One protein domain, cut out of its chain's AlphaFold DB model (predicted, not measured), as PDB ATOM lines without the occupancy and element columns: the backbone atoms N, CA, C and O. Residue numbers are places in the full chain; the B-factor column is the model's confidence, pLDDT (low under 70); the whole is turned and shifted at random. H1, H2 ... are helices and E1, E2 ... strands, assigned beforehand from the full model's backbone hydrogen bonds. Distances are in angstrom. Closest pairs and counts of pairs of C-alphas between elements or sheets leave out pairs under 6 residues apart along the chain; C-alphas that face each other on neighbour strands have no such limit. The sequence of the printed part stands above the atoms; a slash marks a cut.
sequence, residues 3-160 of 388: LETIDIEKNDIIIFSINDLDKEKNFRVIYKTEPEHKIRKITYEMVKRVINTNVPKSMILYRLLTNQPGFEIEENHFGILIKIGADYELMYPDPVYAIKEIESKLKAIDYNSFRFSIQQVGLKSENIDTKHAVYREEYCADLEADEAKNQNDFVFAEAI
ATOM      1  N   LEU A   3     138.627 152.804 128.117       94.69
ATOM      2  CA  LEU A   3     137.957 152.499 126.859       94.69
ATOM      3  C   LEU A   3     136.752 153.416 126.735       94.69
ATOM      4  O   LEU A   3     135.928 153.482 127.641       94.69
ATOM      5  N   GLU A   4     136.637 154.087 125.602       93.50
ATOM      6  CA  GLU A   4     135.518 154.955 125.272       93.50
ATOM      7  C   GLU A   4     134.946 154.542 123.918       93.50
ATOM      8  O   GLU A   4     135.675 154.432 122.929       93.50
ATOM      9  N   THR A   5     133.635 154.332 123.861       92.56
ATOM     10  CA  THR A   5     132.937 154.219 122.583       92.56
ATOM     11  C   THR A   5     132.735 155.585 121.927       92.56
ATOM     12  O   THR A   5     132.608 156.608 122.599       92.56
ATOM     13  N   ILE A   6     132.746 155.606 120.594       87.12
ATOM     14  CA  ILE A   6     132.717 156.837 119.798       87.12
ATOM     15  C   ILE A   6     131.419 156.896 118.996       87.12
ATOM     16  O   ILE A   6     131.075 155.934 118.317       87.12
ATOM     17  N   ASP A   7     130.743 158.045 119.053       78.81
ATOM     18  CA  ASP A   7     129.593 158.399 118.212       78.81
ATOM     19  C   ASP A   7     128.443 157.375 118.222       78.81
ATOM     20  O   ASP A   7     127.791 157.134 117.205       78.81
ATOM     21  N   ILE A   8     128.163 156.775 119.383       81.75
ATOM     22  CA  ILE A   8     127.030 155.858 119.541       81.75
ATOM     23  C   ILE A   8     125.829 156.610 120.108       81.75
ATOM     24  O   ILE A   8     125.897 157.210 121.176       81.75
ATOM     25  N   GLU A   9     124.685 156.535 119.429       77.69
ATOM     26  CA  GLU A   9     123.460 157.201 119.889       77.69
ATOM     27  C   GLU A   9     122.917 156.621 121.204       77.69
ATOM     28  O   GLU A   9     122.324 157.330 122.020       77.69
ATOM     29  N   LYS A  10     123.071 155.307 121.403       78.31
ATOM     30  CA  LYS A  10     122.524 154.564 122.542       78.31
ATOM     31  C   LYS A  10     123.585 153.687 123.167       78.31
ATOM     32  O   LYS A  10     124.295 152.987 122.463       78.31
ATOM     33  N   ASN A  11     123.608 153.650 124.495       83.00
ATOM     34  CA  ASN A  11     124.567 152.838 125.243       83.00
ATOM     35  C   ASN A  11     126.025 153.195 124.922       83.00
ATOM     36  O   ASN A  11     126.896 152.333 124.937       83.00
ATOM     37  N   ASP A  12     126.277 154.478 124.662       90.75
ATOM     38  CA  ASP A  12     127.624 155.030 124.619       90.75
ATOM     39  C   ASP A  12     128.235 154.926 126.021       90.75
ATOM     40  O   ASP A  12     127.625 155.366 127.001       90.75
ATOM     41  N   ILE A  13     129.392 154.287 126.132       94.38
ATOM     42  CA  ILE A  13     130.008 153.883 127.388       94.38
ATOM     43  C   ILE A  13     131.457 154.340 127.514       94.38
ATOM     44  O   ILE A  13     132.209 154.447 126.546       94.38
ATOM     45  N   ILE A  14     131.857 154.521 128.769       94.94
ATOM     46  CA  ILE A  14     133.251 154.586 129.196       94.94
ATOM     47  C   ILE A  14     133.482 153.420 130.148       94.94
ATOM     48  O   ILE A  14     132.719 153.244 131.100       94.94
ATOM     49  N   ILE A  15     134.529 152.638 129.905       95.81
ATOM     50  CA  ILE A  15     135.019 151.605 130.814       95.81
ATOM     51  C   ILE A  15     136.405 152.010 131.301       95.81
ATOM     52  O   ILE A  15     137.261 152.382 130.505       95.81
ATOM     53  N   PHE A  16     136.650 151.881 132.599       95.44
ATOM     54  CA  PHE A  16     137.968 152.104 133.185       95.44
ATOM     55  C   PHE A  16     138.302 151.023 134.213       95.44
ATOM     56  O   PHE A  16     137.404 150.345 134.725       95.44
ATOM     57  N   SER A  17     139.592 150.835 134.484       93.88
ATOM     58  CA  SER A  17     140.061 149.955 135.558       93.88
ATOM     59  C   SER A  17     140.417 150.743 136.817       93.88
ATOM     60  O   SER A  17     140.662 151.947 136.755       93.88
ATOM     61  N   ILE A  18     140.423 150.060 137.961       91.81
ATOM     62  CA  ILE A  18     140.812 150.628 139.260       91.81
ATOM     63  C   ILE A  18     142.125 150.033 139.789       91.81
ATOM     64  O   ILE A  18     142.425 150.202 140.969       91.81
ATOM     65  N   ASN A  19     142.892 149.348 138.930       89.50
ATOM     66  CA  ASN A  19     144.164 148.700 139.263       89.50
ATOM     67  C   ASN A  19     144.027 147.624 140.364       89.50
ATOM     68  O   ASN A  19     144.778 147.586 141.337       89.50
ATOM     69  N   ASP A  20     143.025 146.750 140.220       90.75
ATOM     70  CA  ASP A  20     142.785 145.583 141.078       90.75
ATOM     71  C   ASP A  20     142.961 144.279 140.275       90.75
ATOM     72  O   ASP A  20     142.624 144.184 139.094       90.75
ATOM     73  N   LEU A  21     143.470 143.228 140.913       91.12
ATOM     74  CA  LEU A  21     143.594 141.912 140.290       91.12
ATOM     75  C   LEU A  21     142.242 141.172 140.203       91.12
ATOM     76  O   LEU A  21     142.094 140.241 139.407       91.12
ATOM     77  N   ASP A  22     141.245 141.561 140.999       93.94
ATOM     78  CA  ASP A  22     139.932 140.913 141.028       93.94
ATOM     79  C   ASP A  22     139.172 141.100 139.696       93.94
ATOM     80  O   ASP A  22     138.727 142.194 139.347       93.94
ATOM     81  N   LYS A  23     138.981 140.002 138.950       92.25
ATOM     82  CA  LYS A  23     138.295 139.977 137.643       92.25
ATOM     83  C   LYS A  23     136.843 140.470 137.700       92.25
ATOM     84  O   LYS A  23     136.319 140.928 136.686       92.25
ATOM     85  N   GLU A  24     136.202 140.417 138.864       92.88
ATOM     86  CA  GLU A  24     134.816 140.855 139.055       92.88
ATOM     87  C   GLU A  24     134.720 142.305 139.545       92.88
ATOM     88  O   GLU A  24     133.662 142.933 139.451       92.88
ATOM     89  N   LYS A  25     135.819 142.855 140.081       92.00
ATOM     90  CA  LYS A  25     135.830 144.172 140.734       92.00
ATOM     91  C   LYS A  25     136.813 145.171 140.149       92.00
ATOM     92  O   LYS A  25     136.704 146.336 140.525       92.00
ATOM     93  N   ASN A  26     137.703 144.800 139.235       92.94
ATOM     94  CA  ASN A  26     138.667 145.750 138.682       92.94
ATOM     95  C   ASN A  26     138.010 146.796 137.766       92.94
ATOM     96  O   ASN A  26     138.423 147.948 137.718       92.94
ATOM     97  N   PHE A  27     136.953 146.432 137.044       95.19
ATOM     98  CA  PHE A  27     136.416 147.311 136.011       95.19
ATOM     99  C   PHE A  27     135.142 148.027 136.434       95.19
ATOM    100  O   PHE A  27     134.290 147.516 137.175       95.19
ATOM    101  N   ARG A  28     135.006 149.249 135.935       95.56
ATOM    102  CA  ARG A  28     133.826 150.089 136.091       95.56
ATOM    103  C   ARG A  28     133.355 150.568 134.731       95.56
ATOM    104  O   ARG A  28     134.165 150.758 133.832       95.56
ATOM    105  N   VAL A  29     132.048 150.760 134.596       95.12
ATOM    106  CA  VAL A  29     131.406 151.269 133.384       95.12
ATOM    107  C   VAL A  29     130.470 152.420 133.716       95.12
ATOM    108  O   VAL A  29     129.820 152.428 134.764       95.12
ATOM    109  N   ILE A  30     130.400 153.380 132.802       93.75
ATOM    110  CA  ILE A  30     129.494 154.523 132.844       93.75
ATOM    111  C   ILE A  30     128.852 154.666 131.483       93.75
ATOM    112  O   ILE A  30     129.538 154.610 130.468       93.75
ATOM    113  N   TYR A  31     127.550 154.917 131.470       92.56
ATOM    114  CA  TYR A  31     126.828 155.262 130.257       92.56
ATOM    115  C   TYR A  31     126.853 156.783 130.066       92.56
ATOM    116  O   TYR A  31     126.334 157.537 130.892       92.56
ATOM    117  N   LYS A  32     127.454 157.255 128.971       89.44
ATOM    118  CA  LYS A  32     127.543 158.678 128.595       89.44
ATOM    119  C   LYS A  32     126.155 159.282 128.337       89.44
ATOM    120  O   LYS A  32     125.910 160.461 128.608       89.44
ATOM    121  N   THR A  33     125.205 158.466 127.891       87.12
ATOM    122  CA  THR A  33     123.824 158.900 127.649       87.12
ATOM    123  C   THR A  33     123.012 159.073 128.935       87.12
ATOM    124  O   THR A  33     122.035 159.818 128.937       87.12
ATOM    125  N   GLU A  34     123.398 158.441 130.048       87.75
ATOM    126  CA  GLU A  34     122.645 158.539 131.303       87.75
ATOM    127  C   GLU A  34     122.850 159.908 131.981       87.75
ATOM    128  O   GLU A  34     123.978 160.403 132.020       87.75
ATOM    129  N   PRO A  35     121.797 160.547 132.530       84.31
ATOM    130  CA  PRO A  35     121.920 161.866 133.160       84.31
ATOM    131  C   PRO A  35     122.858 161.883 134.371       84.31
ATOM    132  O   PRO A  35     123.646 162.808 134.536       84.31
ATOM    133  N   GLU A  36     122.790 160.847 135.203       84.88
ATOM    134  CA  GLU A  36     123.516 160.787 136.477       84.88
ATOM    135  C   GLU A  36     124.945 160.247 136.332       84.88
ATOM    136  O   GLU A  36     125.750 160.369 137.258       84.88
ATOM    137  N   HIS A  37     125.271 159.661 135.172       88.19
ATOM    138  CA  HIS A  37     126.567 159.030 134.907       88.19
ATOM    139  C   HIS A  37     126.999 158.089 136.043       88.19
ATOM    140  O   HIS A  37     128.134 158.144 136.524       88.19
ATOM    141  N   LYS A  38     126.065 157.253 136.517       89.69
ATOM    142  CA  LYS A  38     126.319 156.342 137.635       89.69
ATOM    143  C   LYS A  38     127.446 155.376 137.287       89.69
ATOM    144  O   LYS A  38     127.420 154.728 136.241       89.69
ATOM    145  N   ILE A  39     128.388 155.237 138.214       91.88
ATOM    146  CA  ILE A  39     129.466 154.256 138.133       91.88
ATOM    147  C   ILE A  39     128.891 152.877 138.457       91.88
ATOM    148  O   ILE A  39     128.334 152.673 139.535       91.88
ATOM    149  N   ARG A  40     129.047 151.920 137.539       93.81
ATOM    150  CA  ARG A  40     128.583 150.533 137.705       93.81
ATOM    151  C   ARG A  40     129.743 149.554 137.604       93.81
ATOM    152  O   ARG A  40     130.753 149.842 136.968       93.81
ATOM    153  N   LYS A  41     129.595 148.376 138.211       95.00
ATOM    154  CA  LYS A  41     130.553 147.268 138.068       95.00
ATOM    155  C   LYS A  41     130.361 146.578 136.716       95.00
ATOM    156  O   LYS A  41     129.226 146.337 136.300       95.00
ATOM    157  N   ILE A  42     131.469 146.233 136.067       94.88
ATOM    158  CA  ILE A  42     131.506 145.409 134.858       94.88
ATOM    159  C   ILE A  42     132.581 144.338 135.040       94.88
ATOM    160  O   ILE A  42     133.630 144.600 135.623       94.88
ATOM    161  N   THR A  43     132.302 143.118 134.593       95.25
ATOM    162  CA  THR A  43     133.214 141.985 134.781       95.25
ATOM    163  C   THR A  43     134.294 141.975 133.707       95.25
ATOM    164  O   THR A  43     134.092 142.472 132.595       95.25
ATOM    165  N   TYR A  44     135.435 141.360 134.007       94.44
ATOM    166  CA  TYR A  44     136.533 141.179 133.059       94.44
ATOM    167  C   TYR A  44     136.090 140.492 131.756       94.44
ATOM    168  O   TYR A  44     136.469 140.914 130.664       94.44
ATOM    169  N   GLU A  45     135.229 139.476 131.848       94.00
ATOM    170  CA  GLU A  45     134.690 138.791 130.667       94.00
ATOM    171  C   GLU A  45     133.807 139.706 129.815       94.00
ATOM    172  O   GLU A  45     133.847 139.648 128.587       94.00
ATOM    173  N   MET A  46     133.053 140.612 130.439       94.50
ATOM    174  CA  MET A  46     132.281 141.597 129.691       94.50
ATOM    175  C   MET A  46     133.189 142.634 129.019       94.50
ATOM    176  O   MET A  46     132.954 142.990 127.867       94.50
ATOM    177  N   VAL A  47     134.266 143.062 129.685       95.12
ATOM    178  CA  VAL A  47     135.285 143.943 129.087       95.12
ATOM    179  C   VAL A  47     135.913 143.304 127.848       95.12
ATOM    180  O   VAL A  47     135.979 143.952 126.804       95.12
ATOM    181  N   LYS A  48     136.292 142.019 127.913       94.56
ATOM    182  CA  LYS A  48     136.775 141.268 126.741       94.56
ATOM    183  C   LYS A  48     135.783 141.293 125.588       94.56
ATOM    184  O   LYS A  48     136.177 141.519 124.448       94.56
ATOM    185  N   ARG A  49     134.497 141.063 125.877       93.06
ATOM    186  CA  ARG A  49     133.444 141.122 124.856       93.06
ATOM    187  C   ARG A  49     133.388 142.508 124.232       93.06
ATOM    188  O   ARG A  49     133.459 142.597 123.013       93.06
ATOM    189  N   VAL A  50     133.354 143.574 125.040       93.75
ATOM    190  CA  VAL A  50     133.341 144.966 124.551       93.75
ATOM    191  C   VAL A  50     134.524 145.225 123.623       93.75
ATOM    192  O   VAL A  50     134.323 145.711 122.510       93.75
ATOM    193  N   ILE A  51     135.735 144.845 124.035       94.75
ATOM    194  CA  ILE A  51     136.953 144.977 123.228       94.75
ATOM    195  C   ILE A  51     136.841 144.185 121.919       94.75
ATOM    196  O   ILE A  51     137.268 144.667 120.883       94.75
ATOM    197  N   ASN A  52     136.222 143.012 121.894       92.44
ATOM    198  CA  ASN A  52     136.138 142.220 120.662       92.44
ATOM    199  C   ASN A  52     134.939 142.563 119.758       92.44
ATOM    200  O   ASN A  52     134.908 142.136 118.602       92.44
ATOM    201  N   THR A  53     133.978 143.361 120.234       91.06
ATOM    202  CA  THR A  53     132.854 143.845 119.408       91.06
ATOM    203  C   THR A  53     133.316 144.798 118.313       91.06
ATOM    204  O   THR A  53     134.265 145.547 118.522       91.06
ATOM    205  N   ASN A  54     132.605 144.877 117.185       89.50
ATOM    206  CA  ASN A  54     132.960 145.831 116.129       89.50
ATOM    207  C   ASN A  54     132.361 147.239 116.291       89.50
ATOM    208  O   ASN A  54     132.012 147.935 115.342       89.50
ATOM    209  N   VAL A  55     132.186 147.647 117.535       90.00
ATOM    210  CA  VAL A  55     131.631 148.952 117.866       90.00
ATOM    211  C   VAL A  55     132.753 149.999 117.845       90.00
ATOM    212  O   VAL A  55     133.812 149.717 118.420       90.00
ATOM    213  N   PRO A  56     132.565 151.179 117.221       92.25
ATOM    214  CA  PRO A  56     133.583 152.225 117.195       92.25
ATOM    215  C   PRO A  56     134.030 152.626 118.598       92.25
ATOM    216  O   PRO A  56     133.206 152.952 119.455       92.25
ATOM    217  N   LYS A  57     135.339 152.582 118.850       94.50
ATOM    218  CA  LYS A  57     135.911 152.901 120.163       94.50
ATOM    219  C   LYS A  57     137.392 153.236 120.102       94.50
ATOM    220  O   LYS A  57     138.122 152.779 119.219       94.50
ATOM    221  N   SER A  58     137.816 154.016 121.086       95.44
ATOM    222  CA  SER A  58     139.219 154.258 121.409       95.44
ATOM    223  C   SER A  58     139.527 153.636 122.761       95.44
ATOM    224  O   SER A  58     138.678 153.623 123.653       95.44
ATOM    225  N   MET A  59     140.726 153.096 122.924       95.94
ATOM    226  CA  MET A  59     141.125 152.474 124.179       95.94
ATOM    227  C   MET A  59     142.614 152.622 124.458       95.94
ATOM    228  O   MET A  59     143.423 152.783 123.551       95.94
ATOM    229  N   ILE A  60     142.951 152.536 125.735       95.56
ATOM    230  CA  ILE A  60     144.303 152.479 126.266       95.56
ATOM    231  C   ILE A  60     144.454 151.114 126.934       95.56
ATOM    232  O   ILE A  60     143.767 150.815 127.919       95.56
ATOM    233  N   LEU A  61     145.335 150.295 126.368       96.19
ATOM    234  CA  LEU A  61     145.701 148.969 126.863       96.19
ATOM    235  C   LEU A  61     147.207 148.908 127.121       96.19
ATOM    236  O   LEU A  61     147.939 149.852 126.827       96.19
ATOM    237  N   TYR A  62     147.665 147.785 127.659       95.69
ATOM    238  CA  TYR A  62     149.054 147.574 128.032       95.69
ATOM    239  C   TYR A  62     149.633 146.370 127.288       95.69
ATOM    240  O   TYR A  62     149.007 145.313 127.224       95.69
ATOM    241  N   ARG A  63     150.829 146.515 126.723       94.69
ATOM    242  CA  ARG A  63     151.579 145.456 126.035       94.69
ATOM    243  C   ARG A  63     152.723 145.003 126.933       94.69
ATOM    244  O   ARG A  63     153.461 145.839 127.446       94.69
ATOM    245  N   LEU A  64     152.894 143.694 127.107       93.31
ATOM    246  CA  LEU A  64     154.055 143.133 127.798       93.31
ATOM    247  C   LEU A  64     155.124 142.759 126.769       93.31
ATOM    248  O   LEU A  64     154.926 141.846 125.972       93.31
ATOM    249  N   LEU A  65     156.266 143.440 126.806       92.31
ATOM    250  CA  LEU A  65     157.450 143.070 126.041       92.31
ATOM    251  C   LEU A  65     158.404 142.293 126.938       92.31
ATOM    252  O   LEU A  65     158.716 142.737 128.039       92.31
ATOM    253  N   THR A  66     158.917 141.163 126.468       89.81
ATOM    254  CA  THR A  66     159.912 140.383 127.208       89.81
ATOM    255  C   THR A  66     160.900 139.711 126.268       89.81
ATOM    256  O   THR A  66     160.589 139.423 125.115       89.81
ATOM    257  N   ASN A  67     162.110 139.467 126.770       88.75
ATOM    258  CA  ASN A  67     163.116 138.663 126.084       88.75
ATOM    259  C   ASN A  67     162.932 137.148 126.285       88.75
ATOM    260  O   ASN A  67     163.735 136.378 125.759       88.75
ATOM    261  N   GLN A  68     161.917 136.716 127.042       82.31
ATOM    262  CA  GLN A  68     161.637 135.306 127.283       82.31
ATOM    263  C   GLN A  68     160.737 134.727 126.171       82.31
ATOM    264  O   GLN A  68     159.581 135.146 126.048       82.31
ATOM    265  N   PRO A  69     161.211 133.741 125.387       73.62
ATOM    266  CA  PRO A  69     160.358 133.029 124.438       73.62
ATOM    267  C   PRO A  69     159.293 132.210 125.190       73.62
ATOM    268  O   PRO A  69     159.558 131.704 126.281       73.62
ATOM    269  N   GLY A  70     158.082 132.084 124.638       68.38
ATOM    270  CA  GLY A  70     156.982 131.347 125.285       68.38
ATOM    271  C   GLY A  70     156.074 132.177 126.206       68.38
ATOM    272  O   GLY A  70     155.156 131.642 126.829       68.38
ATOM    273  N   PHE A  71     156.221 133.506 126.244       70.06
ATOM    274  CA  PHE A  71     155.123 134.403 126.662       70.06
ATOM    275  C   PHE A  71     154.015 134.519 125.593       70.06
ATOM    276  O   PHE A  71     153.248 135.477 125.572       70.06
ATOM    277  N   GLU A  72     153.945 133.527 124.706       62.50
ATOM    278  CA  GLU A  72     153.064 133.469 123.552       62.50
ATOM    279  C   GLU A  72     151.587 133.320 123.943       62.50
ATOM    280  O   GLU A  72     151.220 133.022 125.082       62.50
ATOM    281  N   ILE A  73     150.748 133.551 122.937       61.72
ATOM    282  CA  ILE A  73     149.291 133.712 122.977       61.72
ATOM    283  C   ILE A  73     148.552 132.521 123.617       61.72
ATOM    284  O   ILE A  73     147.434 132.688 124.090       61.72
ATOM    285  N   GLU A  74     149.150 131.329 123.642       58.53
ATOM    286  CA  GLU A  74     148.444 130.071 123.928       58.53
ATOM    287  C   GLU A  74     148.271 129.759 125.430       58.53
ATOM    288  O   GLU A  74     147.449 128.915 125.783       58.53
ATOM    289  N   GLU A  75     148.971 130.465 126.331       64.38
ATOM    290  CA  GLU A  75     148.941 130.204 127.787       64.38
ATOM    291  C   GLU A  75     148.627 131.446 128.646       64.38
ATOM    292  O   GLU A  75     149.048 131.548 129.802       64.38
ATOM    293  N   ASN A  76     147.914 132.432 128.098       75.25
ATOM    294  CA  ASN A  76     147.623 133.680 128.802       75.25
ATOM    295  C   ASN A  76     146.372 133.572 129.702       75.25
ATOM    296  O   ASN A  76     145.275 133.227 129.265       75.25
ATOM    297  N   HIS A  77     146.493 133.959 130.972       84.38
ATOM    298  CA  HIS A  77     145.370 133.917 131.924       84.38
ATOM    299  C   HIS A  77     144.702 135.282 132.113       84.38
ATOM    300  O   HIS A  77     143.525 135.365 132.508       84.38
ATOM    301  N   PHE A  78     145.467 136.349 131.862       90.19
ATOM    302  CA  PHE A  78     145.075 137.723 132.174       90.19
ATOM    303  C   PHE A  78     145.144 138.688 130.986       90.19
ATOM    304  O   PHE A  78     144.755 139.844 131.125       90.19
ATOM    305  N   GLY A  79     145.611 138.226 129.826       92.38
ATOM    306  CA  GLY A  79     145.600 139.022 128.602       92.38
ATOM    307  C   GLY A  79     144.356 138.789 127.739       92.38
ATOM    308  O   GLY A  79     143.529 137.908 127.997       92.38
ATOM    309  N   ILE A  80     144.250 139.589 126.688       93.25
ATOM    310  CA  ILE A  80     143.199 139.593 125.678       93.25
ATOM    311  C   ILE A  80     143.897 139.623 124.324       93.25
ATOM    312  O   ILE A  80     144.708 140.509 124.059       93.25
ATOM    313  N   LEU A  81     143.584 138.649 123.476       92.88
ATOM    314  CA  LEU A  81     144.078 138.632 122.108       92.88
ATOM    315  C   LEU A  81     143.248 139.604 121.269       92.88
ATOM    316  O   LEU A  81     142.032 139.435 121.166       92.88
ATOM    317  N   ILE A  82     143.892 140.607 120.679       93.56
ATOM    318  CA  ILE A  82     143.228 141.600 119.830       93.56
ATOM    319  C   ILE A  82     143.945 141.732 118.492       93.56
ATOM    320  O   ILE A  82     145.136 141.458 118.391       93.56
ATOM    321  N   LYS A  83     143.221 142.155 117.454       94.25
ATOM    322  CA  LYS A  83     143.796 142.347 116.122       94.25
ATOM    323  C   LYS A  83     144.235 143.798 115.925       94.25
ATOM    324  O   LYS A  83     143.378 144.680 115.875       94.25
ATOM    325  N   ILE A  84     145.538 144.034 115.792       94.38
ATOM    326  CA  ILE A  84     146.132 145.348 115.515       94.38
ATOM    327  C   ILE A  84     146.719 145.306 114.098       94.38
ATOM    328  O   ILE A  84     147.665 144.578 113.812       94.38
ATOM    329  N   GLY A  85     146.115 146.051 113.172       91.62
ATOM    330  CA  GLY A  85     146.442 145.974 111.752       91.62
ATOM    331  C   GLY A  85     146.233 144.563 111.187       91.62
ATOM    332  O   GLY A  85     145.110 144.049 111.139       91.62
ATOM    333  N   ALA A  86     147.317 143.941 110.719       89.25
ATOM    334  CA  ALA A  86     147.290 142.591 110.158       89.25
ATOM    335  C   ALA A  86     147.477 141.488 111.215       89.25
ATOM    336  O   ALA A  86     147.054 140.354 110.971       89.25
ATOM    337  N   ASP A  87     148.045 141.827 112.371       91.31
ATOM    338  CA  ASP A  87     148.567 140.869 113.340       91.31
ATOM    339  C   ASP A  87     147.670 140.767 114.578       91.31
ATOM    340  O   ASP A  87     146.919 141.682 114.925       91.31
ATOM    341  N   TYR A  88     147.724 139.610 115.237       91.44
ATOM    342  CA  TYR A  88     147.119 139.426 116.550       91.44
ATOM    343  C   TYR A  88     148.165 139.669 117.626       91.44
ATOM    344  O   TYR A  88     149.230 139.056 117.615       91.44
ATOM    345  N   GLU A  89     147.828 140.527 118.576       92.19
ATOM    346  CA  GLU A  89     148.692 140.878 119.690       92.19
ATOM    347  C   GLU A  89     148.011 140.581 121.021       92.19
ATOM    348  O   GLU A  89     146.797 140.746 121.187       92.19
ATOM    349  N   LEU A  90     148.819 140.137 121.980       93.25
ATOM    350  CA  LEU A  90     148.372 139.897 123.337       93.25
ATOM    351  C   LEU A  90     148.458 141.193 124.147       93.25
ATOM    352  O   LEU A  90     149.547 141.703 124.407       93.25
ATOM    353  N   MET A  91     147.304 141.688 124.586       95.25
ATOM    354  CA  MET A  91     147.186 142.946 125.316       95.25
ATOM    355  C   MET A  91     146.553 142.735 126.685       95.25
ATOM    356  O   MET A  91     145.691 141.881 126.872       95.25
ATOM    357  N   TYR A  92     146.938 143.549 127.653       95.06
ATOM    358  CA  TYR A  92     146.424 143.519 129.014       95.06
ATOM    359  C   TYR A  92     145.595 144.778 129.243       95.06
ATOM    360  O   TYR A  92     146.066 145.879 128.965       95.06
ATOM    361  N   PRO A  93     144.361 144.672 129.754       94.56
ATOM    362  CA  PRO A  93     143.576 145.864 130.053       94.56
ATOM    363  C   PRO A  93     144.114 146.634 131.263       94.56
ATOM    364  O   PRO A  93     143.816 147.811 131.427       94.56
ATOM    365  N   ASP A  94     144.950 146.021 132.092       93.00
ATOM    366  CA  ASP A  94     145.527 146.656 133.271       93.00
ATOM    367  C   ASP A  94     146.981 146.189 133.461       93.00
ATOM    368  O   ASP A  94     147.244 144.998 133.256       93.00
ATOM    369  N   PRO A  95     147.938 147.064 133.829       92.06
ATOM    370  CA  PRO A  95     149.313 146.651 134.095       92.06
ATOM    371  C   PRO A  95     149.418 145.591 135.198       92.06
ATOM    372  O   PRO A  95     150.288 144.722 135.100       92.06
ATOM    373  N   VAL A  96     148.513 145.570 136.189       91.44
ATOM    374  CA  VAL A  96     148.523 144.532 137.240       91.44
ATOM    375  C   VAL A  96     148.374 143.127 136.657       91.44
ATOM    376  O   VAL A  96     148.960 142.168 137.161       91.44
ATOM    377  N   TYR A  97     147.645 142.993 135.548       92.88
ATOM    378  CA  TYR A  97     147.478 141.729 134.844       92.88
ATOM    379  C   TYR A  97     148.733 141.300 134.093       92.88
ATOM    380  O   TYR A  97     149.070 140.117 134.127       92.88
ATOM    381  N   ALA A  98     149.453 142.240 133.478       91.69
ATOM    382  CA  ALA A  98     150.739 141.950 132.849       91.69
ATOM    383  C   ALA A  98     151.760 141.475 133.895       91.69
ATOM    384  O   ALA A  98     152.408 140.446 133.708       91.69
ATOM    385  N   ILE A  99     151.836 142.163 135.040       90.06
ATOM    386  CA  ILE A  99     152.697 141.768 136.163       90.06
ATOM    387  C   ILE A  99     152.301 140.379 136.672       90.06
ATOM    388  O   ILE A  99     153.167 139.525 136.867       90.06
ATOM    389  N   LYS A 100     150.999 140.108 136.836       90.81
ATOM    390  CA  LYS A 100     150.548 138.808 137.339       90.81
ATOM    391  C   LYS A 100     150.862 137.650 136.395       90.81
ATOM    392  O   LYS A 100     151.140 136.545 136.860       90.81
ATOM    393  N   GLU A 101     150.846 137.900 135.091       89.44
ATOM    394  CA  GLU A 101     151.264 136.923 134.086       89.44
ATOM    395  C   GLU A 101     152.767 136.613 134.178       89.44
ATOM    396  O   GLU A 101     153.178 135.470 134.011       89.44
ATOM    397  N   ILE A 102     153.606 137.600 134.506       88.44
ATOM    398  CA  ILE A 102     155.028 137.352 134.782       88.44
ATOM    399  C   ILE A 102     155.182 136.519 136.057       88.44
ATOM    400  O   ILE A 102     155.919 135.532 136.071       88.44
ATOM    401  N   GLU A 103     154.457 136.891 137.117       87.50
ATOM    402  CA  GLU A 103     154.493 136.202 138.411       87.50
ATOM    403  C   GLU A 103     154.128 134.714 138.304       87.50
ATOM    404  O   GLU A 103     154.724 133.873 138.983       87.50
ATOM    405  N   SER A 104     153.164 134.366 137.446       86.62
ATOM    406  CA  SER A 104     152.748 132.975 137.245       86.62
ATOM    407  C   SER A 104     153.839 132.126 136.576       86.62
ATOM    408  O   SER A 104     153.924 130.924 136.834       86.62
ATOM    409  N   LYS A 105     154.716 132.752 135.781       83.44
ATOM    410  CA  LYS A 105     155.780 132.092 135.005       83.44
ATOM    411  C   LYS A 105     157.154 132.123 135.680       83.44
ATOM    412  O   LYS A 105     158.098 131.523 135.173       83.44
ATOM    413  N   LEU A 106     157.264 132.717 136.867       80.44
ATOM    414  CA  LEU A 106     158.512 132.891 137.623       80.44
ATOM    415  C   LEU A 106     159.376 131.636 137.798       80.44
ATOM    416  O   LEU A 106     160.596 131.736 137.873       80.44
ATOM    417  N   LYS A 107     158.772 130.447 137.876       80.44
ATOM    418  CA  LYS A 107     159.519 129.185 138.031       80.44
ATOM    419  C   LYS A 107     160.264 128.758 136.764       80.44
ATOM    420  O   LYS A 107     161.222 128.002 136.867       80.44
ATOM    421  N   ALA A 108     159.806 129.203 135.596       78.31
ATOM    422  CA  ALA A 108     160.391 128.878 134.298       78.31
ATOM    423  C   ALA A 108     161.381 129.950 133.809       78.31
ATOM    424  O   ALA A 108     162.021 129.776 132.775       78.31
ATOM    425  N   ILE A 109     161.489 131.062 134.537       81.56
ATOM    426  CA  ILE A 109     162.261 132.235 134.143       81.56
ATOM    427  C   ILE A 109     163.626 132.213 134.841       81.56
ATOM    428  O   ILE A 109     163.710 132.093 136.064       81.56
ATOM    429  N   ASP A 110     164.703 132.394 134.072       84.44
ATOM    430  CA  ASP A 110     166.003 132.757 134.641       84.44
ATOM    431  C   ASP A 110     166.004 134.249 135.000       84.44
ATOM    432  O   ASP A 110     166.134 135.124 134.140       84.44
ATOM    433  N   TYR A 111     165.865 134.541 136.294       81.56
ATOM    434  CA  TYR A 111     165.825 135.900 136.839       81.56
ATOM    435  C   TYR A 111     167.027 136.761 136.449       81.56
ATOM    436  O   TYR A 111     166.891 137.978 136.326       81.56
ATOM    437  N   ASN A 112     168.204 136.163 136.248       85.44
ATOM    438  CA  ASN A 112     169.411 136.936 135.961       85.44
ATOM    439  C   ASN A 112     169.362 137.537 134.550       85.44
ATOM    440  O   ASN A 112     169.784 138.681 134.331       85.44
ATOM    441  N   SER A 113     168.795 136.793 133.601       87.25
ATOM    442  CA  SER A 113     168.644 137.215 132.210       87.25
ATOM    443  C   SER A 113     167.287 137.834 131.898       87.25
ATOM    444  O   SER A 113     167.155 138.482 130.863       87.25
ATOM    445  N   PHE A 114     166.279 137.656 132.753       88.56
ATOM    446  CA  PHE A 114     164.925 138.112 132.468       88.56
ATOM    447  C   PHE A 114     164.837 139.632 132.393       88.56
ATOM    448  O   PHE A 114     165.247 140.352 133.307       88.56
ATOM    449  N   ARG A 115     164.300 140.124 131.282       88.94
ATOM    450  CA  ARG A 115     164.017 141.535 131.048       88.94
ATOM    451  C   ARG A 115     162.604 141.649 130.509       88.94
ATOM    452  O   ARG A 115     162.177 140.865 129.658       88.94
ATOM    453  N   PHE A 116     161.889 142.647 130.999       91.12
ATOM    454  CA  PHE A 116     160.579 142.987 130.486       91.12
ATOM    455  C   PHE A 116     160.368 144.498 130.516       91.12
ATOM    456  O   PHE A 116     161.023 145.205 131.281       91.12
ATOM    457  N   SER A 117     159.464 144.963 129.665       92.38
ATOM    458  CA  SER A 117     158.915 146.315 129.661       92.38
ATOM    459  C   SER A 117     157.399 146.206 129.530       92.38
ATOM    460  O   SER A 117     156.900 145.303 128.853       92.38
ATOM    461  N   ILE A 118     156.666 147.103 130.181       93.75
ATOM    462  CA  ILE A 118     155.226 147.252 129.975       93.75
ATOM    463  C   ILE A 118     155.031 148.545 129.197       93.75
ATOM    464  O   ILE A 118     155.460 149.605 129.641       93.75
ATOM    465  N   GLN A 119     154.377 148.456 128.046       95.50
ATOM    466  CA  GLN A 119     154.068 149.620 127.225       95.50
ATOM    467  C   GLN A 119     152.600 149.975 127.360       95.50
ATOM    468  O   GLN A 119     151.745 149.099 127.259       95.50
ATOM    469  N   GLN A 120     152.296 151.253 127.521       95.38
ATOM    470  CA  GLN A 120     150.958 151.777 127.307       95.38
ATOM    471  C   GLN A 120     150.736 151.988 125.808       95.38
ATOM    472  O   GLN A 120     151.550 152.615 125.128       95.38
ATOM    473  N   VAL A 121     149.623 151.479 125.289       97.19
ATOM    474  CA  VAL A 121     149.293 151.499 123.864       97.19
ATOM    475  C   VAL A 121     147.911 152.108 123.672       97.19
ATOM    476  O   VAL A 121     146.916 151.610 124.205       97.19
ATOM    477  N   GLY A 122     147.856 153.193 122.903       97.38
ATOM    478  CA  GLY A 122     146.615 153.815 122.463       97.38
ATOM    479  C   GLY A 122     146.126 153.190 121.170       97.38
ATOM    480  O   GLY A 122     146.849 153.174 120.176       97.38
ATOM    481  N   LEU A 123     144.889 152.713 121.169       97.25
ATOM    482  CA  LEU A 123     144.278 152.010 120.052       97.25
ATOM    483  C   LEU A 123     142.979 152.683 119.628       97.25
ATOM    484  O   LEU A 123     142.180 153.104 120.467       97.25
ATOM    485  N   LYS A 124     142.733 152.706 118.320       96.38
ATOM    486  CA  LYS A 124     141.475 153.164 117.726       96.38
ATOM    487  C   LYS A 124     140.932 152.110 116.772       96.38
ATOM    488  O   LYS A 124     141.684 151.540 115.987       96.38
ATOM    489  N   SER A 125     139.633 151.831 116.841       94.44
ATOM    490  CA  SER A 125     138.970 150.914 115.906       94.44
ATOM    491  C   SER A 125     139.031 151.459 114.473       94.44
ATOM    492  O   SER A 125     138.648 152.609 114.250       94.44
ATOM    493  N   GLU A 126     139.475 150.650 113.507       88.69
ATOM    494  CA  GLU A 126     139.644 151.080 112.110       88.69
ATOM    495  C   GLU A 126     138.461 150.776 111.193       88.69
ATOM    496  O   GLU A 126     138.306 151.463 110.186       88.69
ATOM    497  N   ASN A 127     137.648 149.754 111.473       68.75
ATOM    498  CA  ASN A 127     136.691 149.286 110.472       68.75
ATOM    499  C   ASN A 127     135.453 148.623 111.078       68.75
ATOM    500  O   ASN A 127     135.590 147.622 111.769       68.75
ATOM    501  N   ILE A 128     134.261 149.137 110.758       66.56
ATOM    502  CA  ILE A 128     132.956 148.654 111.251       66.56
ATOM    503  C   ILE A 128     132.454 147.432 110.446       66.56
ATOM    504  O   ILE A 128     131.594 146.684 110.910       66.56
ATOM    505  N   ASP A 129     133.051 147.149 109.283       65.56
ATOM    506  CA  ASP A 129     132.533 146.133 108.351       65.56
ATOM    507  C   ASP A 129     133.124 144.727 108.543       65.56
ATOM    508  O   ASP A 129     132.748 143.769 107.863       65.56
ATOM    509  N   THR A 130     134.061 144.556 109.472       70.75
ATOM    510  CA  THR A 130     134.639 143.246 109.787       70.75
ATOM    511  C   THR A 130     133.817 142.508 110.849       70.75
ATOM    512  O   THR A 130     133.230 143.099 111.748       70.75
ATOM    513  N   LYS A 131     133.792 141.168 110.806       78.06
ATOM    514  CA  LYS A 131     133.162 140.364 111.880       78.06
ATOM    515  C   LYS A 131     133.877 140.490 113.232       78.06
ATOM    516  O   LYS A 131     133.309 140.141 114.259       78.06
ATOM    517  N   HIS A 132     135.120 140.960 113.218       82.56
ATOM    518  CA  HIS A 132     135.966 141.140 114.390       82.56
ATOM    519  C   HIS A 132     136.458 142.579 114.440       82.56
ATOM    520  O   HIS A 132     136.712 143.166 113.388       82.56
ATOM    521  N   ALA A 133     136.625 143.124 115.642       90.81
ATOM    522  CA  ALA A 133     137.251 144.426 115.815       90.81
ATOM    523  C   ALA A 133     138.691 144.409 115.278       90.81
ATOM    524  O   ALA A 133     139.464 143.502 115.598       90.81
ATOM    525  N   VAL A 134     139.045 145.413 114.477       94.31
ATOM    526  CA  VAL A 134     140.418 145.663 114.023       94.31
ATOM    527  C   VAL A 134     140.846 147.030 114.528       94.31
ATOM    528  O   VAL A 134     140.091 148.000 114.411       94.31
ATOM    529  N   TYR A 135     142.046 147.098 115.089       96.12
ATOM    530  CA  TYR A 135     142.600 148.294 115.703       96.12
ATOM    531  C   TYR A 135     143.796 148.827 114.936       96.12
ATOM    532  O   TYR A 135     144.566 148.065 114.358       96.12
ATOM    533  N   ARG A 136     143.996 150.138 115.026       96.19
ATOM    534  CA  ARG A 136     145.263 150.794 114.727       96.19
ATOM    535  C   ARG A 136     145.848 151.372 115.994       96.19
ATOM    536  O   ARG A 136     145.132 151.954 116.810       96.19
ATOM    537  N   GLU A 137     147.157 151.221 116.112       97.25
ATOM    538  CA  GLU A 137     147.956 151.902 117.117       97.25
ATOM    539  C   GLU A 137     148.082 153.390 116.770       97.25
ATOM    540  O   GLU A 137     148.569 153.761 115.704       97.25
ATOM    541  N   GLU A 138     147.605 154.240 117.675       96.69
ATOM    542  CA  GLU A 138     147.722 155.698 117.585       96.69
ATOM    543  C   GLU A 138     148.978 156.192 118.310       96.69
ATOM    544  O   GLU A 138     149.624 157.142 117.869       96.69
ATOM    545  N   TYR A 139     149.340 155.547 119.422       96.38
ATOM    546  CA  TYR A 139     150.573 155.825 120.148       96.38
ATOM    547  C   TYR A 139     151.023 154.618 120.974       96.38
ATOM    548  O   TYR A 139     150.217 153.766 121.354       96.38
ATOM    549  N   CYS A 140     152.306 154.610 121.320       96.25
ATOM    550  CA  CYS A 140     152.910 153.659 122.239       96.25
ATOM    551  C   CYS A 140     153.945 154.384 123.109       96.25
ATOM    552  O   CYS A 140     154.703 155.215 122.604       96.25
ATOM    553  N   ALA A 141     153.954 154.094 124.408       94.44
ATOM    554  CA  ALA A 141     154.913 154.633 125.365       94.44
ATOM    555  C   ALA A 141     155.339 153.548 126.360       94.44
ATOM    556  O   ALA A 141     154.489 152.833 126.889       94.44
ATOM    557  N   ASP A 142     156.640 153.431 126.622       92.94
ATOM    558  CA  ASP A 142     157.149 152.583 127.702       92.94
ATOM    559  C   ASP A 142     156.768 153.194 129.056       92.94
ATOM    560  O   ASP A 142     156.932 154.399 129.250       92.94
ATOM    561  N   LEU A 143     156.276 152.366 129.979       89.81
ATOM    562  CA  LEU A 143     156.021 152.775 131.357       89.81
ATOM    563  C   LEU A 143     157.240 152.490 132.224       89.81
ATOM    564  O   LEU A 143     157.818 151.398 132.175       89.81
ATOM    565  N   GLU A 144     157.580 153.440 133.088       87.25
ATOM    566  CA  GLU A 144     158.506 153.163 134.180       87.25
ATOM    567  C   GLU A 144     157.865 152.201 135.195       87.25
ATOM    568  O   GLU A 144     156.644 152.093 135.315       87.25
ATOM    569  N   ALA A 145     158.688 151.486 135.966       78.88
ATOM    570  CA  ALA A 145     158.189 150.501 136.931       78.88
ATOM    571  C   ALA A 145     157.247 151.127 137.977       78.88
ATOM    572  O   ALA A 145     156.224 150.534 138.332       78.88
ATOM    573  N   ASP A 146     157.575 152.335 138.442       81.44
ATOM    574  CA  ASP A 146     156.744 153.072 139.392       81.44
ATOM    575  C   ASP A 146     155.447 153.583 138.750       81.44
ATOM    576  O   ASP A 146     154.411 153.602 139.416       81.44
ATOM    577  N   GLU A 147     155.469 153.937 137.462       82.88
ATOM    578  CA  GLU A 147     154.266 154.307 136.711       82.88
ATOM    579  C   GLU A 147     153.348 153.095 136.551       82.88
ATOM    580  O   GLU A 147     152.195 153.149 136.963       82.88
ATOM    581  N   ALA A 148     153.866 151.963 136.067       80.50
ATOM    582  CA  ALA A 148     153.082 150.744 135.877       80.50
ATOM    583  C   ALA A 148     152.436 150.244 137.180       80.50
ATOM    584  O   ALA A 148     151.301 149.772 137.169       80.50
ATOM    585  N   LYS A 149     153.137 150.370 138.315       78.25
ATOM    586  CA  LYS A 149     152.625 149.976 139.633       78.25
ATOM    587  C   LYS A 149     151.497 150.882 140.124       78.25
ATOM    588  O   LYS A 149     150.545 150.395 140.731       78.25
ATOM    589  N   ASN A 150     151.631 152.189 139.914       77.56
ATOM    590  CA  ASN A 150     150.713 153.190 140.459       77.56
ATOM    591  C   ASN A 150     149.686 153.687 139.438       77.56
ATOM    592  O   ASN A 150     148.906 154.586 139.756       77.56
ATOM    593  N   GLN A 151     149.676 153.115 138.234       81.69
ATOM    594  CA  GLN A 151     148.749 153.493 137.187       81.69
ATOM    595  C   GLN A 151     147.322 153.309 137.686       81.69
ATOM    596  O   GLN A 151     146.884 152.203 137.994       81.69
ATOM    597  N   ASN A 152     146.602 154.418 137.814       75.38
ATOM    598  CA  ASN A 152     145.229 154.415 138.276       75.38
ATOM    599  C   ASN A 152     144.385 155.271 137.342       75.38
ATOM    600  O   ASN A 152     144.287 156.493 137.478       75.38
ATOM    601  N   ASP A 153     143.745 154.590 136.400       80.19
ATOM    602  CA  ASP A 153     142.883 155.212 135.403       80.19
ATOM    603  C   ASP A 153     141.597 155.799 136.022       80.19
ATOM    604  O   ASP A 153     140.898 156.574 135.368       80.19
ATOM    605  N   PHE A 154     141.313 155.513 137.301       84.38
ATOM    606  CA  PHE A 154     140.197 156.093 138.050       84.38
ATOM    607  C   PHE A 154     140.234 157.622 138.083       84.38
ATOM    608  O   PHE A 154     139.216 158.254 137.832       84.38
ATOM    609  N   VAL A 155     141.397 158.227 138.352       84.19
ATOM    610  CA  VAL A 155     141.514 159.693 138.479       84.19
ATOM    611  C   VAL A 155     141.208 160.376 137.144       84.19
ATOM    612  O   VAL A 155     140.512 161.390 137.089       84.19
ATOM    613  N   PHE A 156     141.683 159.787 136.046       83.88
ATOM    614  CA  PHE A 156     141.372 160.256 134.700       83.88
ATOM    615  C   PHE A 156     139.892 160.058 134.364       83.88
ATOM    616  O   PHE A 156     139.261 160.966 133.825       83.88
ATOM    617  N   ALA A 157     139.317 158.910 134.727       86.56
ATOM    618  CA  ALA A 157     137.895 158.657 134.550       86.56
ATOM    619  C   ALA A 157     137.038 159.666 135.329       86.56
ATOM    620  O   ALA A 157     136.110 160.227 134.756       86.56
ATOM    621  N   GLU A 158     137.370 159.970 136.587       86.56
ATOM    622  CA  GLU A 158     136.688 161.002 137.378       86.56
ATOM    623  C   GLU A 158     136.719 162.370 136.704       86.56
ATOM    624  O   GLU A 158     135.680 163.026 136.606       86.56
ATOM    625  N   ALA A 159     137.871 162.777 136.167       87.12
ATOM    626  CA  ALA A 159     137.983 164.030 135.430       87.12
ATOM    627  C   ALA A 159     137.074 164.056 134.184       87.12
ATOM    628  O   ALA A 159     136.408 165.063 133.928       87.12
ATOM    629  N   ILE A 160     136.996 162.945 133.439       85.88
ATOM    630  CA  ILE A 160     136.103 162.815 132.277       85.88
ATOM    631  C   ILE A 160     134.635 162.903 132.713       85.88
ATOM    632  O   ILE A 160     133.856 163.649 132.120       85.88
TER     633      ILE A 160
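What this domain is: This is residues 3 to 160 of the 388 residues of an uncharacterized protein of Ignavibacteriaceae bacterium (UniProt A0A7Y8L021). A small closed barrel of five strands, E5, E7, E6, E9 and E8 in ring order, is extended by four more strands, E1 to E4, which continue the sheet from the first residues of E5. Four helices lie outside: H1 beside E6, E2 and E3, H2 over E5, H3 by E8, and H4 over E2. The printed part has 158 residues, with four named helices and nine named strands in the order E1 E2 E3 E4 H1 E5 E6 E7 H2 E8 E9 H3 H4; the sheet is mixed and the class is mixed, helices and strands. The whole is compact, with a radius of gyration of the C-alphas of 15.9 A, and elongated, spanning 53 by 32 by 25 A.

Where its parts are: In the ring, E5 is residues 57 to 66, 28.0 A; E7 is 87 to 92, 16.0 A; E6 is 80 to 84, 12.0 A; E9 is 134 to 143, 24.4 A; E8 is 116 to 125, 27.2 A. E5 begins at C-alpha 57 (135.911, 152.901, 120.163). Outside the ring, E1 is residues 3 to 5, E2 13 to 17, E3 27 to 31 and E4 40 to 42; C-alpha 3 is at (137.957, 152.499, 126.859). H1 is residues 44 to 52, 12.4 A; H2 is 95 to 105, 16.0 A; H3 is 145 to 150, 8.7 A; H4 is 153 to 160, 10.7 A, ending at (136.103, 162.815, 132.277).

How they stand to each other: E8 and E5 are antiparallel at 157 degrees, with N 63 and O 119 within hydrogen-bond range at 2.8 A. E5 and E7 are antiparallel, N 62 to O 92 2.8 A. E7 and E6 form a hairpin, N 82 to O 89 3.0 A. E6 and E9 are parallel, N 135 to O 83 2.9 A. The hairpin E8 and E9 has N 122 to O 139 at 2.9 A; E9 bends by 66 degrees at residue 138. E1 is antiparallel to E5, N 4 to O 58 2.9 A. E1 to E4 form a meander, each strand the antiparallel neighbour of the one before, with N 3 to O 15 2.8 A, N 14 to O 30 2.9 A and N 29 to O 40 2.9 A. H1 is over none of the strands; its closest C-alphas with E6 are Lys 48 and Ile 80, 6.7 A. H2 runs slantwise to E5, at 36 degrees on the local plane; C-alphas Tyr 62 and Pro 95 are closest, 6.1 A. H2 and H3 touch at a steep tilt of 61 degrees, C-alphas Pro 95 and Ala 148 being closest, 5.8 A. H3 is only just over E8, with 3 of its C-alphas falling on it. H4 runs along E2; C-alphas Ser 17 and Asp 153 are closest, 6.0 A. Each O i to N i+4 pair is within hydrogen-bond range in H1, H3 and H4, and 6 of 7 in H2.

The domain as a whole: The C-alphas farthest apart are those of Pro 35 and Asn 112, 53.7 A. The printed part has no cut. The link E5 to E6, residues 67 to 79, is long. Mean pLDDT of the printed part is 88.4; residues 70, 72 to 75 and 127 to 129 are under 70.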